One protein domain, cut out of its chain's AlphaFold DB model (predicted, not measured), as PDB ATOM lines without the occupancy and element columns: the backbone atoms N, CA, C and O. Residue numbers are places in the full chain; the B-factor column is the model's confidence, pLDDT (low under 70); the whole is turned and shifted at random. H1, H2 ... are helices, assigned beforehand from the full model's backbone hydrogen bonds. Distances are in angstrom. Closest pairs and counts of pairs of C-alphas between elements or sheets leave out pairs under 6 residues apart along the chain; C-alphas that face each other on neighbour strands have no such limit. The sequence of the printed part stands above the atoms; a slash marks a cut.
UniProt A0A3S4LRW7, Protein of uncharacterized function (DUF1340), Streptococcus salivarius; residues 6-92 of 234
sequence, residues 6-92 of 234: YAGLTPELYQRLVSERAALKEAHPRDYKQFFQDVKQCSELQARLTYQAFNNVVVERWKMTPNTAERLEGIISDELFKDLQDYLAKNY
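AT A GLANCE: This is residues 6 to 92 of the 234 residues of the protein "Protein of uncharacterized function (DUF1340)" of Streptococcus salivarius (UniProt A0A3S4LRW7). Four helices, H1, H3, H4 and H5, stand round in a rough ring, with the short H4 between H3 and H5 on the side across from the long H1, and H2 caps one end, crossing from the end of H1 to the start of H3. The printed part has 87 residues with five named helices, H1 to H5 in order, and no named strand, and its class is all helix. It is compact, with a radius of gyration of the C-alphas of 12.2 A and spans of 34 by 24 by 22 A.

HOW THE PARTS SIT: Start at H1, residues 11 to 27; Lys 25 is closest to Tyr 32 of H2, residues 32 to 40, C-alphas 6.5 A apart, and the two helices are close but not clearly touching, about perpendicular at 73 degrees. H2 touches H3, residues 44 to 58, with the closest C-alphas, of Gln 37 and Ala 47, 5.0 A apart. H3 is the hub, touching three helices. H1 and H3 only just touch, with 3 pairs of C-alphas within 8 A, the closest those of Val 18 and Val 58 at 6.0 A. With residues 50 to 54 alone, H3 touches H4, residues 66 to 71; the closest C-alphas, of Thr 50 and Arg 71, are 6.1 A apart. H4 forms a helical hairpin with H5, residues 78 to 91, at a shallow tilt of 19 degrees, opposite ways; the C-alphas of Pro 66 and Leu 88 come closest, at 6.2 A. H5 touches H1 through residues 80 to 84 alone, closest at the C-alphas of Leu 84 and Leu 13, 7.3 A. H1 and H4 are apart, and so are H3 and H5. Every O i to N i+4 pair is within hydrogen-bond range in H1, H3, H4 and H5, and 4 of 5 are in H2.

IN THESE COORDINATES: Find C-alpha 11 at (38.218, 53.822, -10.525); from there H1 runs 24.3 A. H3 is 21.1 A long and H5 19.7 A, ending at C-alpha 91 at (50.078, 61.113, -8.560).

THE WHOLE: The C-alphas of Arg 30 and Lys 90 are the two farthest apart, 37.3 A. The printed part has no cut and no long link, and no printed residue is under 70 in pLDDT.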
ATOM      1  N   TYR A   6      36.567  57.898  -5.008       91.12
ATOM      2  CA  TYR A   6      37.470  56.752  -5.220       91.12
ATOM      3  C   TYR A   6      38.743  56.790  -4.358       91.12
ATOM      4  O   TYR A   6      39.805  56.320  -4.760       91.12
ATOM      5  N   ALA A   7      38.674  57.433  -3.189       90.81
ATOM      6  CA  ALA A   7      39.813  57.705  -2.317       90.81
ATOM      7  C   ALA A   7      41.001  58.405  -3.014       90.81
ATOM      8  O   ALA A   7      42.135  58.319  -2.544       90.81
ATOM      9  N   GLY A   8      40.763  59.135  -4.109       88.88
ATOM     10  CA  GLY A   8      41.821  59.764  -4.904       88.88
ATOM     11  C   GLY A   8      42.673  58.789  -5.724       88.88
ATOM     12  O   GLY A   8      43.794  59.147  -6.070       88.88
ATOM     13  N   LEU A   9      42.167  57.582  -5.994       93.00
ATOM     14  CA  LEU A   9      42.733  56.602  -6.924       93.00
ATOM     15  C   LEU A   9      41.999  56.644  -8.273       93.00
ATOM     16  O   LEU A   9      40.981  57.327  -8.418       93.00
ATOM     17  N   THR A  10      42.480  55.873  -9.254       94.94
ATOM     18  CA  THR A  10      41.662  55.559 -10.435       94.94
ATOM     19  C   THR A  10      40.482  54.660 -10.041       94.94
ATOM     20  O   THR A  10      40.590  53.905  -9.065       94.94
ATOM     21  N   PRO A  11      39.357  54.701 -10.779       95.50
ATOM     22  CA  PRO A  11      38.218  53.822 -10.525       95.50
ATOM     23  C   PRO A  11      38.607  52.339 -10.477       95.50
ATOM     24  O   PRO A  11      38.136  51.612  -9.609       95.50
ATOM     25  N   GLU A  12      39.511  51.896 -11.351       95.31
ATOM     26  CA  GLU A  12      39.937  50.498 -11.464       95.31
ATOM     27  C   GLU A  12      40.724  50.045 -10.227       95.31
ATOM     28  O   GLU A  12      40.426  48.997  -9.649       95.31
ATOM     29  N   LEU A  13      41.695  50.850  -9.776       95.94
ATOM     30  CA  LEU A  13      42.478  50.555  -8.570       95.94
ATOM     31  C   LEU A  13      41.604  50.578  -7.320       95.94
ATOM     32  O   LEU A  13      41.748  49.730  -6.439       95.94
ATOM     33  N   TYR A  14      40.669  51.525  -7.253       96.19
ATOM     34  CA  TYR A  14      39.725  51.600  -6.151       96.19
ATOM     35  C   TYR A  14      38.789  50.385  -6.112       96.19
ATOM     36  O   TYR A  14      38.599  49.804  -5.048       96.19
ATOM     37  N   GLN A  15      38.250  49.946  -7.253       96.12
ATOM     38  CA  GLN A  15      37.396  48.756  -7.309       96.12
ATOM     39  C   GLN A  15      38.153  47.487  -6.902       96.12
ATOM     40  O   GLN A  15      37.638  46.709  -6.103       96.12
ATOM     41  N   ARG A  16      39.400  47.299  -7.359       96.81
ATOM     42  CA  ARG A  16      40.251  46.177  -6.912       96.81
ATOM     43  C   ARG A  16      40.458  46.192  -5.397       96.81
ATOM     44  O   ARG A  16      40.279  45.170  -4.741       96.81
ATOM     45  N   LEU A  17      40.732  47.366  -4.831       95.69
ATOM     46  CA  LEU A  17      40.881  47.557  -3.388       95.69
ATOM     47  C   LEU A  17      39.602  47.210  -2.603       95.69
ATOM     48  O   LEU A  17      39.670  46.607  -1.531       95.69
ATOM     49  N   VAL A  18      38.432  47.581  -3.130       96.50
ATOM     50  CA  VAL A  18      37.123  47.239  -2.548       96.50
ATOM     51  C   VAL A  18      36.886  45.727  -2.597       96.50
ATOM     52  O   VAL A  18      36.477  45.152  -1.584       96.50
ATOM     53  N   SER A  19      37.172  45.089  -3.733       96.00
ATOM     54  CA  SER A  19      37.007  43.645  -3.937       96.00
ATOM     55  C   SER A  19      37.889  42.826  -2.999       96.00
ATOM     56  O   SER A  19      37.391  41.919  -2.334       96.00
ATOM     57  N   GLU A  20      39.167  43.179  -2.855       95.31
ATOM     58  CA  GLU A  20      40.062  42.476  -1.930       95.31
ATOM     59  C   GLU A  20      39.633  42.643  -0.472       95.31
ATOM     60  O   GLU A  20      39.628  41.684   0.298       95.31
ATOM     61  N   ARG A  21      39.174  43.837  -0.080       94.50
ATOM     62  CA  ARG A  21      38.610  44.025   1.261       94.50
ATOM     63  C   ARG A  21      37.392  43.130   1.496       94.50
ATOM     64  O   ARG A  21      37.225  42.623   2.607       94.50
ATOM     65  N   ALA A  22      36.510  43.008   0.504       94.50
ATOM     66  CA  ALA A  22      35.326  42.165   0.605       94.50
ATOM     67  C   ALA A  22      35.724  40.692   0.777       94.50
ATOM     68  O   ALA A  22      35.275  40.070   1.738       94.50
ATOM     69  N   ALA A  23      36.653  40.200  -0.049       95.06
ATOM     70  CA  ALA A  23      37.198  38.849   0.054       95.06
ATOM     71  C   ALA A  23      37.847  38.583   1.424       95.06
ATOM     72  O   ALA A  23      37.568  37.568   2.054       95.06
ATOM     73  N   LEU A  24      38.633  39.527   1.956       92.94
ATOM     74  CA  LEU A  24      39.234  39.396   3.291       92.94
ATOM     75  C   LEU A  24      38.187  39.338   4.411       92.94
ATOM     76  O   LEU A  24      38.368  38.621   5.391       92.94
ATOM     77  N   LYS A  25      37.093  40.098   4.299       91.06
ATOM     78  CA  LYS A  25      35.999  40.039   5.282       91.06
ATOM     79  C   LYS A  25      35.234  38.722   5.233       91.06
ATOM     80  O   LYS A  25      34.744  38.286   6.271       91.06
ATOM     81  N   GLU A  26      35.109  38.137   4.051       93.69
ATOM     82  CA  GLU A  26      34.484  36.832   3.858       93.69
ATOM     83  C   GLU A  26      35.377  35.699   4.373       93.69
ATOM     84  O   GLU A  26      34.885  34.805   5.056       93.69
ATOM     85  N   ALA A  27      36.689  35.783   4.129       92.62
ATOM     86  CA  ALA A  27      37.673  34.816   4.614       92.62
ATOM     87  C   ALA A  27      37.856  34.864   6.142       92.62
ATOM     88  O   ALA A  27      38.044  33.822   6.769       92.62
ATOM     89  N   HIS A  28      37.748  36.054   6.747       91.38
ATOM     90  CA  HIS A  28      37.976  36.273   8.180       91.38
ATOM     91  C   HIS A  28      36.756  36.881   8.898       91.38
ATOM     92  O   HIS A  28      36.832  37.992   9.434       91.38
ATOM     93  N   PRO A  29      35.598  36.200   8.950       89.56
ATOM     94  CA  PRO A  29      34.360  36.788   9.466       89.56
ATOM     95  C   PRO A  29      34.378  37.012  10.989       89.56
ATOM     96  O   PRO A  29      33.634  37.854  11.495       89.56
ATOM     97  N   ARG A  30      35.209  36.267  11.736       89.44
ATOM     98  CA  ARG A  30      35.289  36.319  13.213       89.44
ATOM     99  C   ARG A  30      36.629  36.841  13.731       89.44
ATOM    100  O   ARG A  30      36.685  37.429  14.806       89.44
ATOM    101  N   ASP A  31      37.684  36.656  12.953       90.56
ATOM    102  CA  ASP A  31      39.088  36.901  13.280       90.56
ATOM    103  C   ASP A  31      39.695  38.042  12.449       90.56
ATOM    104  O   ASP A  31      40.897  38.269  12.515       90.56
ATOM    105  N   TYR A  32      38.876  38.830  11.737       86.88
ATOM    106  CA  TYR A  32      39.328  39.940  10.884       86.88
ATOM    107  C   TYR A  32      40.370  40.851  11.541       86.88
ATOM    108  O   TYR A  32      41.245  41.362  10.866       86.88
ATOM    109  N   LYS A  33      40.287  41.100  12.854       85.69
ATOM    110  CA  LYS A  33      41.281  41.924  13.563       85.69
ATOM    111  C   LYS A  33      42.578  41.162  13.847       85.69
ATOM    112  O   LYS A  33      43.647  41.756  13.740       85.69
ATOM    113  N   GLN A  34      42.455  39.885  14.208       89.56
ATOM    114  CA  GLN A  34      43.573  38.999  14.523       89.56
ATOM    115  C   GLN A  34      44.418  38.742  13.274       89.56
ATOM    116  O   GLN A  34      45.632  38.873  13.338       89.56
ATOM    117  N   PHE A  35      43.777  38.558  12.116       92.50
ATOM    118  CA  PHE A  35      44.455  38.428  10.824       92.50
ATOM    119  C   PHE A  35      45.481  39.548  10.571       92.50
ATOM    120  O   PHE A  35      46.635  39.284  10.248       92.50
ATOM    121  N   PHE A  36      45.104  40.815  10.789       92.31
ATOM    122  CA  PHE A  36      46.027  41.945  10.598       92.31
ATOM    123  C   PHE A  36      47.181  41.920  11.597       92.31
ATOM    124  O   PHE A  36      48.276  42.386  11.284       92.31
ATOM    125  N   GLN A  37      46.926  41.425  12.806       92.38
ATOM    126  CA  GLN A  37      47.942  41.299  13.836       92.38
ATOM    127  C   GLN A  37      48.965  40.224  13.469       92.38
ATOM    128  O   GLN A  37      50.165  40.489  13.554       92.38
ATOM    129  N   ASP A  38      48.484  39.072  13.007       91.38
ATOM    130  CA  ASP A  38      49.291  37.907  12.658       91.38
ATOM    131  C   ASP A  38      50.127  38.169  11.401       91.38
ATOM    132  O   ASP A  38      51.330  37.915  11.390       91.38
ATOM    133  N   VAL A  39      49.533  38.768  10.363       91.31
ATOM    134  CA  VAL A  39      50.249  39.099   9.120       91.31
ATOM    135  C   VAL A  39      51.327  40.155   9.358       91.31
ATOM    136  O   VAL A  39      52.440  40.032   8.854       91.31
ATOM    137  N   LYS A  40      51.027  41.200  10.140       89.00
ATOM    138  CA  LYS A  40      51.983  42.291  10.395       89.00
ATOM    139  C   LYS A  40      52.908  42.044  11.587       89.00
ATOM    140  O   LYS A  40      53.747  42.902  11.847       89.00
ATOM    141  N   GLN A  41      52.743  40.937  12.317       91.31
ATOM    142  CA  GLN A  41      53.504  40.617  13.533       91.31
ATOM    143  C   GLN A  41      53.570  41.817  14.497       91.31
ATOM    144  O   GLN A  41      54.637  42.255  14.923       91.31
ATOM    145  N   CYS A  42      52.409  42.420  14.775       88.56
ATOM    146  CA  CYS A  42      52.323  43.724  15.438       88.56
ATOM    147  C   CYS A  42      51.468  43.712  16.715       88.56
ATOM    148  O   CYS A  42      50.832  42.721  17.071       88.56
ATOM    149  N   SER A  43      51.453  44.834  17.437       90.75
ATOM    150  CA  SER A  43      50.546  45.012  18.580       90.75
ATOM    151  C   SER A  43      49.087  45.157  18.129       90.75
ATOM    152  O   SER A  43      48.810  45.672  17.044       90.75
ATOM    153  N   GLU A  44      48.133  44.811  18.999       88.81
ATOM    154  CA  GLU A  44      46.694  45.003  18.745       88.81
ATOM    155  C   GLU A  44      46.368  46.455  18.342       88.81
ATOM    156  O   GLU A  44      45.567  46.716  17.440       88.81
ATOM    157  N   LEU A  45      47.040  47.429  18.970       88.69
ATOM    158  CA  LEU A  45      46.885  48.843  18.640       88.69
ATOM    159  C   LEU A  45      47.296  49.144  17.191       88.69
ATOM    160  O   LEU A  45      46.591  49.881  16.500       88.69
ATOM    161  N   GLN A  46      48.417  48.589  16.727       86.69
ATOM    162  CA  GLN A  46      48.891  48.774  15.355       86.69
ATOM    163  C   GLN A  46      47.965  48.084  14.351       86.69
ATOM    164  O   GLN A  46      47.559  48.731  13.384       86.69
ATOM    165  N   ALA A  47      47.551  46.841  14.621       90.31
ATOM    166  CA  ALA A  47      46.573  46.121  13.806       90.31
ATOM    167  C   ALA A  47      45.273  46.928  13.666       90.31
ATOM    168  O   ALA A  47      44.748  47.108  12.563       90.31
ATOM    169  N   ARG A  48      44.808  47.521  14.777       90.06
ATOM    170  CA  ARG A  48      43.637  48.402  14.800       90.06
ATOM    171  C   ARG A  48      43.779  49.614  13.899       90.06
ATOM    172  O   ARG A  48      42.867  49.901  13.128       90.06
ATOM    173  N   LEU A  49      44.904  50.317  13.983       89.38
ATOM    174  CA  LEU A  49      45.167  51.470  13.124       89.38
ATOM    175  C   LEU A  49      45.202  51.070  11.643       89.38
ATOM    176  O   LEU A  49      44.678  51.809  10.809       89.38
ATOM    177  N   THR A  50      45.762  49.903  11.317       90.75
ATOM    178  CA  THR A  50      45.865  49.406   9.940       90.75
ATOM    179  C   THR A  50      44.500  49.071   9.338       90.75
ATOM    180  O   THR A  50      44.145  49.650   8.309       90.75
ATOM    181  N   TYR A  51      43.680  48.226   9.975       91.06
ATOM    182  CA  TYR A  51      42.370  47.891   9.394       91.06
ATOM    183  C   TYR A  51      41.410  49.095   9.398       91.06
ATOM    184  O   TYR A  51      40.546  49.209   8.526       91.06
ATOM    185  N   GLN A  52      41.531  50.019  10.362       92.12
ATOM    186  CA  GLN A  52      40.765  51.269  10.351       92.12
ATOM    187  C   GLN A  52      41.165  52.163   9.180       92.12
ATOM    188  O   GLN A  52      40.282  52.704   8.516       92.12
ATOM    189  N   ALA A  53      42.466  52.296   8.901       91.31
ATOM    190  CA  ALA A  53      42.949  53.030   7.739       91.31
ATOM    191  C   ALA A  53      42.416  52.420   6.441       91.31
ATOM    192  O   ALA A  53      41.847  53.140   5.622       91.31
ATOM    193  N   PHE A  54      42.491  51.093   6.313       93.81
ATOM    194  CA  PHE A  54      41.968  50.378   5.155       93.81
ATOM    195  C   PHE A  54      40.470  50.631   4.945       93.81
ATOM    196  O   PHE A  54      40.038  51.055   3.874       93.81
ATOM    197  N   ASN A  55      39.672  50.447   6.003       93.12
ATOM    198  CA  ASN A  55      38.234  50.690   5.966       93.12
ATOM    199  C   ASN A  55      37.907  52.145   5.621       93.12
ATOM    200  O   ASN A  55      36.995  52.378   4.839       93.12
ATOM    201  N   ASN A  56      38.634  53.115   6.183       93.69
ATOM    202  CA  ASN A  56      38.407  54.537   5.921       93.69
ATOM    203  C   ASN A  56      38.714  54.925   4.470       93.69
ATOM    204  O   ASN A  56      38.029  55.791   3.929       93.69
ATOM    205  N   VAL A  57      39.715  54.301   3.846       93.06
ATOM    206  CA  VAL A  57      40.009  54.483   2.418       93.06
ATOM    207  C   VAL A  57      38.892  53.879   1.567       93.06
ATOM    208  O   VAL A  57      38.361  54.557   0.696       93.06
ATOM    209  N   VAL A  58      38.460  52.651   1.869       93.44
ATOM    210  CA  VAL A  58      37.397  51.968   1.108       93.44
ATOM    211  C   VAL A  58      36.030  52.647   1.244       93.44
ATOM    212  O   VAL A  58      35.223  52.574   0.335       93.44
ATOM    213  N   VAL A  59      35.744  53.335   2.351       93.31
ATOM    214  CA  VAL A  59      34.512  54.143   2.477       93.31
ATOM    215  C   VAL A  59      34.712  55.604   2.055       93.31
ATOM    216  O   VAL A  59      33.905  56.463   2.411       93.31
ATOM    217  N   GLU A  60      35.804  55.907   1.343       91.00
ATOM    218  CA  GLU A  60      36.115  57.233   0.781       91.00
ATOM    219  C   GLU A  60      36.163  58.361   1.825       91.00
ATOM    220  O   GLU A  60      35.989  59.554   1.533       91.00
ATOM    221  N   ARG A  61      36.400  57.989   3.086       88.25
ATOM    222  CA  ARG A  61      36.582  58.931   4.187       88.25
ATOM    223  C   ARG A  61      37.974  59.542   4.133       88.25
ATOM    224  O   ARG A  61      38.122  60.718   4.462       88.25
ATOM    225  N   TRP A  62      38.969  58.753   3.732       89.62
ATOM    226  CA  TRP A  62      40.362  59.161   3.557       89.62
ATOM    227  C   TRP A  62      40.798  58.980   2.103       89.62
ATOM    228  O   TRP A  62      40.318  58.077   1.423       89.62
ATOM    229  N   LYS A  63      41.728  59.824   1.638       90.19
ATOM    230  CA  LYS A  63      42.482  59.533   0.414       90.19
ATOM    231  C   LYS A  63      43.453  58.388   0.677       90.19
ATOM    232  O   LYS A  63      44.001  58.300   1.778       90.19
ATOM    233  N   MET A  64      43.718  57.569  -0.334       92.44
ATOM    234  CA  MET A  64      44.862  56.671  -0.302       92.44
ATOM    235  C   MET A  64      46.149  57.507  -0.267       92.44
ATOM    236  O   MET A  64      46.301  58.483  -1.001       92.44
ATOM    237  N   THR A  65      47.069  57.146   0.626       91.56
ATOM    238  CA  THR A  65      48.373  57.810   0.782       91.56
ATOM    239  C   THR A  65      49.482  56.762   0.748       91.56
ATOM    240  O   THR A  65      49.200  55.620   1.117       91.56
ATOM    241  N   PRO A  66      50.733  57.122   0.401       91.00
ATOM    242  CA  PRO A  66      51.862  56.187   0.413       91.00
ATOM    243  C   PRO A  66      51.986  55.438   1.745       91.00
ATOM    244  O   PRO A  66      52.010  54.215   1.772       91.00
ATOM    245  N   ASN A  67      51.897  56.163   2.865       90.94
ATOM    246  CA  ASN A  67      51.948  55.571   4.204       90.94
ATOM    247  C   ASN A  67      50.775  54.622   4.492       90.94
ATOM    248  O   ASN A  67      50.896  53.724   5.319       90.94
ATOM    249  N   THR A  68      49.598  54.862   3.903       92.38
ATOM    250  CA  THR A  68      48.460  53.944   4.061       92.38
ATOM    251  C   THR A  68      48.638  52.713   3.186       92.38
ATOM    252  O   THR A  68      48.393  51.625   3.682       92.38
ATOM    253  N   ALA A  69      49.124  52.861   1.951       93.44
ATOM    254  CA  ALA A  69      49.444  51.733   1.080       93.44
ATOM    255  C   ALA A  69      50.505  50.817   1.713       93.44
ATOM    256  O   ALA A  69      50.285  49.618   1.810       93.44
ATOM    257  N   GLU A  70      51.591  51.375   2.256       93.19
ATOM    258  CA  GLU A  70      52.647  50.640   2.984       93.19
ATOM    259  C   GLU A  70      52.100  49.842   4.184       93.19
ATOM    260  O   GLU A  70      52.452  48.685   4.426       93.19
ATOM    261  N   ARG A  71      51.132  50.408   4.914       91.81
ATOM    262  CA  ARG A  71      50.449  49.685   5.999       91.81
ATOM    263  C   ARG A  71      49.658  48.471   5.512       91.81
ATOM    264  O   ARG A  71      49.406  47.591   6.328       91.81
ATOM    265  N   LEU A  72      49.267  48.423   4.240       93.88
ATOM    266  CA  LEU A  72      48.531  47.305   3.644       93.88
ATOM    267  C   LEU A  72      49.439  46.263   2.985       93.88
ATOM    268  O   LEU A  72      48.935  45.235   2.554       93.88
ATOM    269  N   GLU A  73      50.755  46.474   2.944       93.38
ATOM    270  CA  GLU A  73      51.703  45.468   2.452       93.38
ATOM    271  C   GLU A  73      51.499  44.122   3.174       93.38
ATOM    272  O   GLU A  73      51.425  44.087   4.410       93.38
ATOM    273  N   GLY A  74      51.360  43.036   2.410       91.31
ATOM    274  CA  GLY A  74      51.067  41.686   2.909       91.31
ATOM    275  C   GLY A  74      49.612  41.437   3.334       91.31
ATOM    276  O   GLY A  74      49.246  40.293   3.576       91.31
ATOM    277  N   ILE A  75      48.774  42.476   3.432       94.38
ATOM    278  CA  ILE A  75      47.328  42.354   3.701       94.38
ATOM    279  C   ILE A  75      46.547  42.238   2.393       94.38
ATOM    280  O   ILE A  75      45.619  41.442   2.301       94.38
ATOM    281  N   ILE A  76      46.897  43.074   1.417       95.06
ATOM    282  CA  ILE A  76      46.378  43.018   0.047       95.06
ATOM    283  C   ILE A  76      47.359  42.252  -0.840       95.06
ATOM    284  O   ILE A  76      48.508  42.041  -0.449       95.06
ATOM    285  N   SER A  77      46.919  41.858  -2.031       96.19
ATOM    286  CA  SER A  77      47.768  41.170  -2.999       96.19
ATOM    287  C   SER A  77      49.003  42.000  -3.364       96.19
ATOM    288  O   SER A  77      48.937  43.228  -3.478       96.19
ATOM    289  N   ASP A  78      50.130  41.321  -3.593       95.88
ATOM    290  CA  ASP A  78      51.388  41.972  -3.983       95.88
ATOM    291  C   ASP A  78      51.243  42.762  -5.293       95.88
ATOM    292  O   ASP A  78      51.841  43.827  -5.458       95.88
ATOM    293  N   GLU A  79      50.401  42.272  -6.209       95.44
ATOM    294  CA  GLU A  79      50.076  42.950  -7.463       95.44
ATOM    295  C   GLU A  79      49.357  44.280  -7.204       95.44
ATOM    296  O   GLU A  79      49.811  45.328  -7.666       95.44
ATOM    297  N   LEU A  80      48.274  44.272  -6.414       96.25
ATOM    298  CA  LEU A  80      47.552  45.501  -6.080       96.25
ATOM    299  C   LEU A  80      48.426  46.464  -5.271       96.25
ATOM    300  O   LEU A  80      48.379  47.674  -5.492       96.25
ATOM    301  N   PHE A  81      49.234  45.949  -4.345       96.56
ATOM    302  CA  PHE A  81      50.169  46.758  -3.575       96.56
ATOM    303  C   PHE A  81      51.160  47.496  -4.481       96.56
ATOM    304  O   PHE A  81      51.330  48.711  -4.338       96.56
ATOM    305  N   LYS A  82      51.765  46.794  -5.444       96.00
ATOM    306  CA  LYS A  82      52.702  47.386  -6.403       96.00
ATOM    307  C   LYS A  82      52.031  48.449  -7.270       96.00
ATOM    308  O   LYS A  82      52.554  49.556  -7.383       96.00
ATOM    309  N   ASP A  83      50.845  48.160  -7.797       96.62
ATOM    310  CA  ASP A  83      50.104  49.114  -8.625       96.62
ATOM    311  C   ASP A  83      49.715  50.380  -7.843       96.62
ATOM    312  O   ASP A  83      49.770  51.497  -8.368       96.62
ATOM    313  N   LEU A  84      49.358  50.233  -6.561       95.62
ATOM    314  CA  LEU A  84      49.097  51.363  -5.672       95.62
ATOM    315  C   LEU A  84      50.358  52.193  -5.426       95.62
ATOM    316  O   LEU A  84      50.278  53.421  -5.470       95.62
ATOM    317  N   GLN A  85      51.507  51.560  -5.176       94.31
ATOM    318  CA  GLN A  85      52.782  52.266  -5.012       94.31
ATOM    319  C   GLN A  85      53.140  53.056  -6.275       94.31
ATOM    320  O   GLN A  85      53.417  54.253  -6.183       94.31
ATOM    321  N   ASP A  86      53.041  52.436  -7.451       95.25
ATOM    322  CA  ASP A  86      53.348  53.073  -8.734       95.25
ATOM    323  C   ASP A  86      52.418  54.257  -9.027       95.25
ATOM    324  O   ASP A  86      52.864  55.323  -9.473       95.25
ATOM    325  N   TYR A  87      51.120  54.103  -8.747       94.69
ATOM    326  CA  TYR A  87      50.152  55.185  -8.897       94.69
ATOM    327  C   TYR A  87      50.453  56.340  -7.939       94.69
ATOM    328  O   TYR A  87      50.496  57.499  -8.362       94.69
ATOM    329  N   LEU A  88      50.672  56.045  -6.656       92.62
ATOM    330  CA  LEU A  88      50.908  57.061  -5.636       92.62
ATOM    331  C   LEU A  88      52.245  57.774  -5.854       92.62
ATOM    332  O   LEU A  88      52.295  58.988  -5.710       92.62
ATOM    333  N   ALA A  89      53.300  57.084  -6.281       89.62
ATOM    334  CA  ALA A  89      54.580  57.715  -6.600       89.62
ATOM    335  C   ALA A  89      54.449  58.793  -7.693       89.62
ATOM    336  O   ALA A  89      55.111  59.827  -7.626       89.62
ATOM    337  N   LYS A  90      53.565  58.575  -8.677       89.44
ATOM    338  CA  LYS A  90      53.335  59.506  -9.795       89.44
ATOM    339  C   LYS A  90      52.305  60.594  -9.483       89.44
ATOM    340  O   LYS A  90      52.434  61.709  -9.976       89.44
ATOM    341  N   ASN A  91      51.277  60.274  -8.695       87.69
ATOM    342  CA  ASN A  91      50.078  61.113  -8.560       87.69
ATOM    343  C   ASN A  91      49.870  61.690  -7.154       87.69
ATOM    344  O   ASN A  91      49.068  62.609  -6.975       87.69
ATOM    345  N   TYR A  92      50.573  61.186  -6.137       81.00
ATOM    346  CA  TYR A  92      50.442  61.690  -4.777       81.00
ATOM    347  C   TYR A  92      51.325  62.920  -4.558       81.00
ATOM    348  O   TYR A  92      52.490  62.837  -4.172       81.00
TER     349      TYR A  92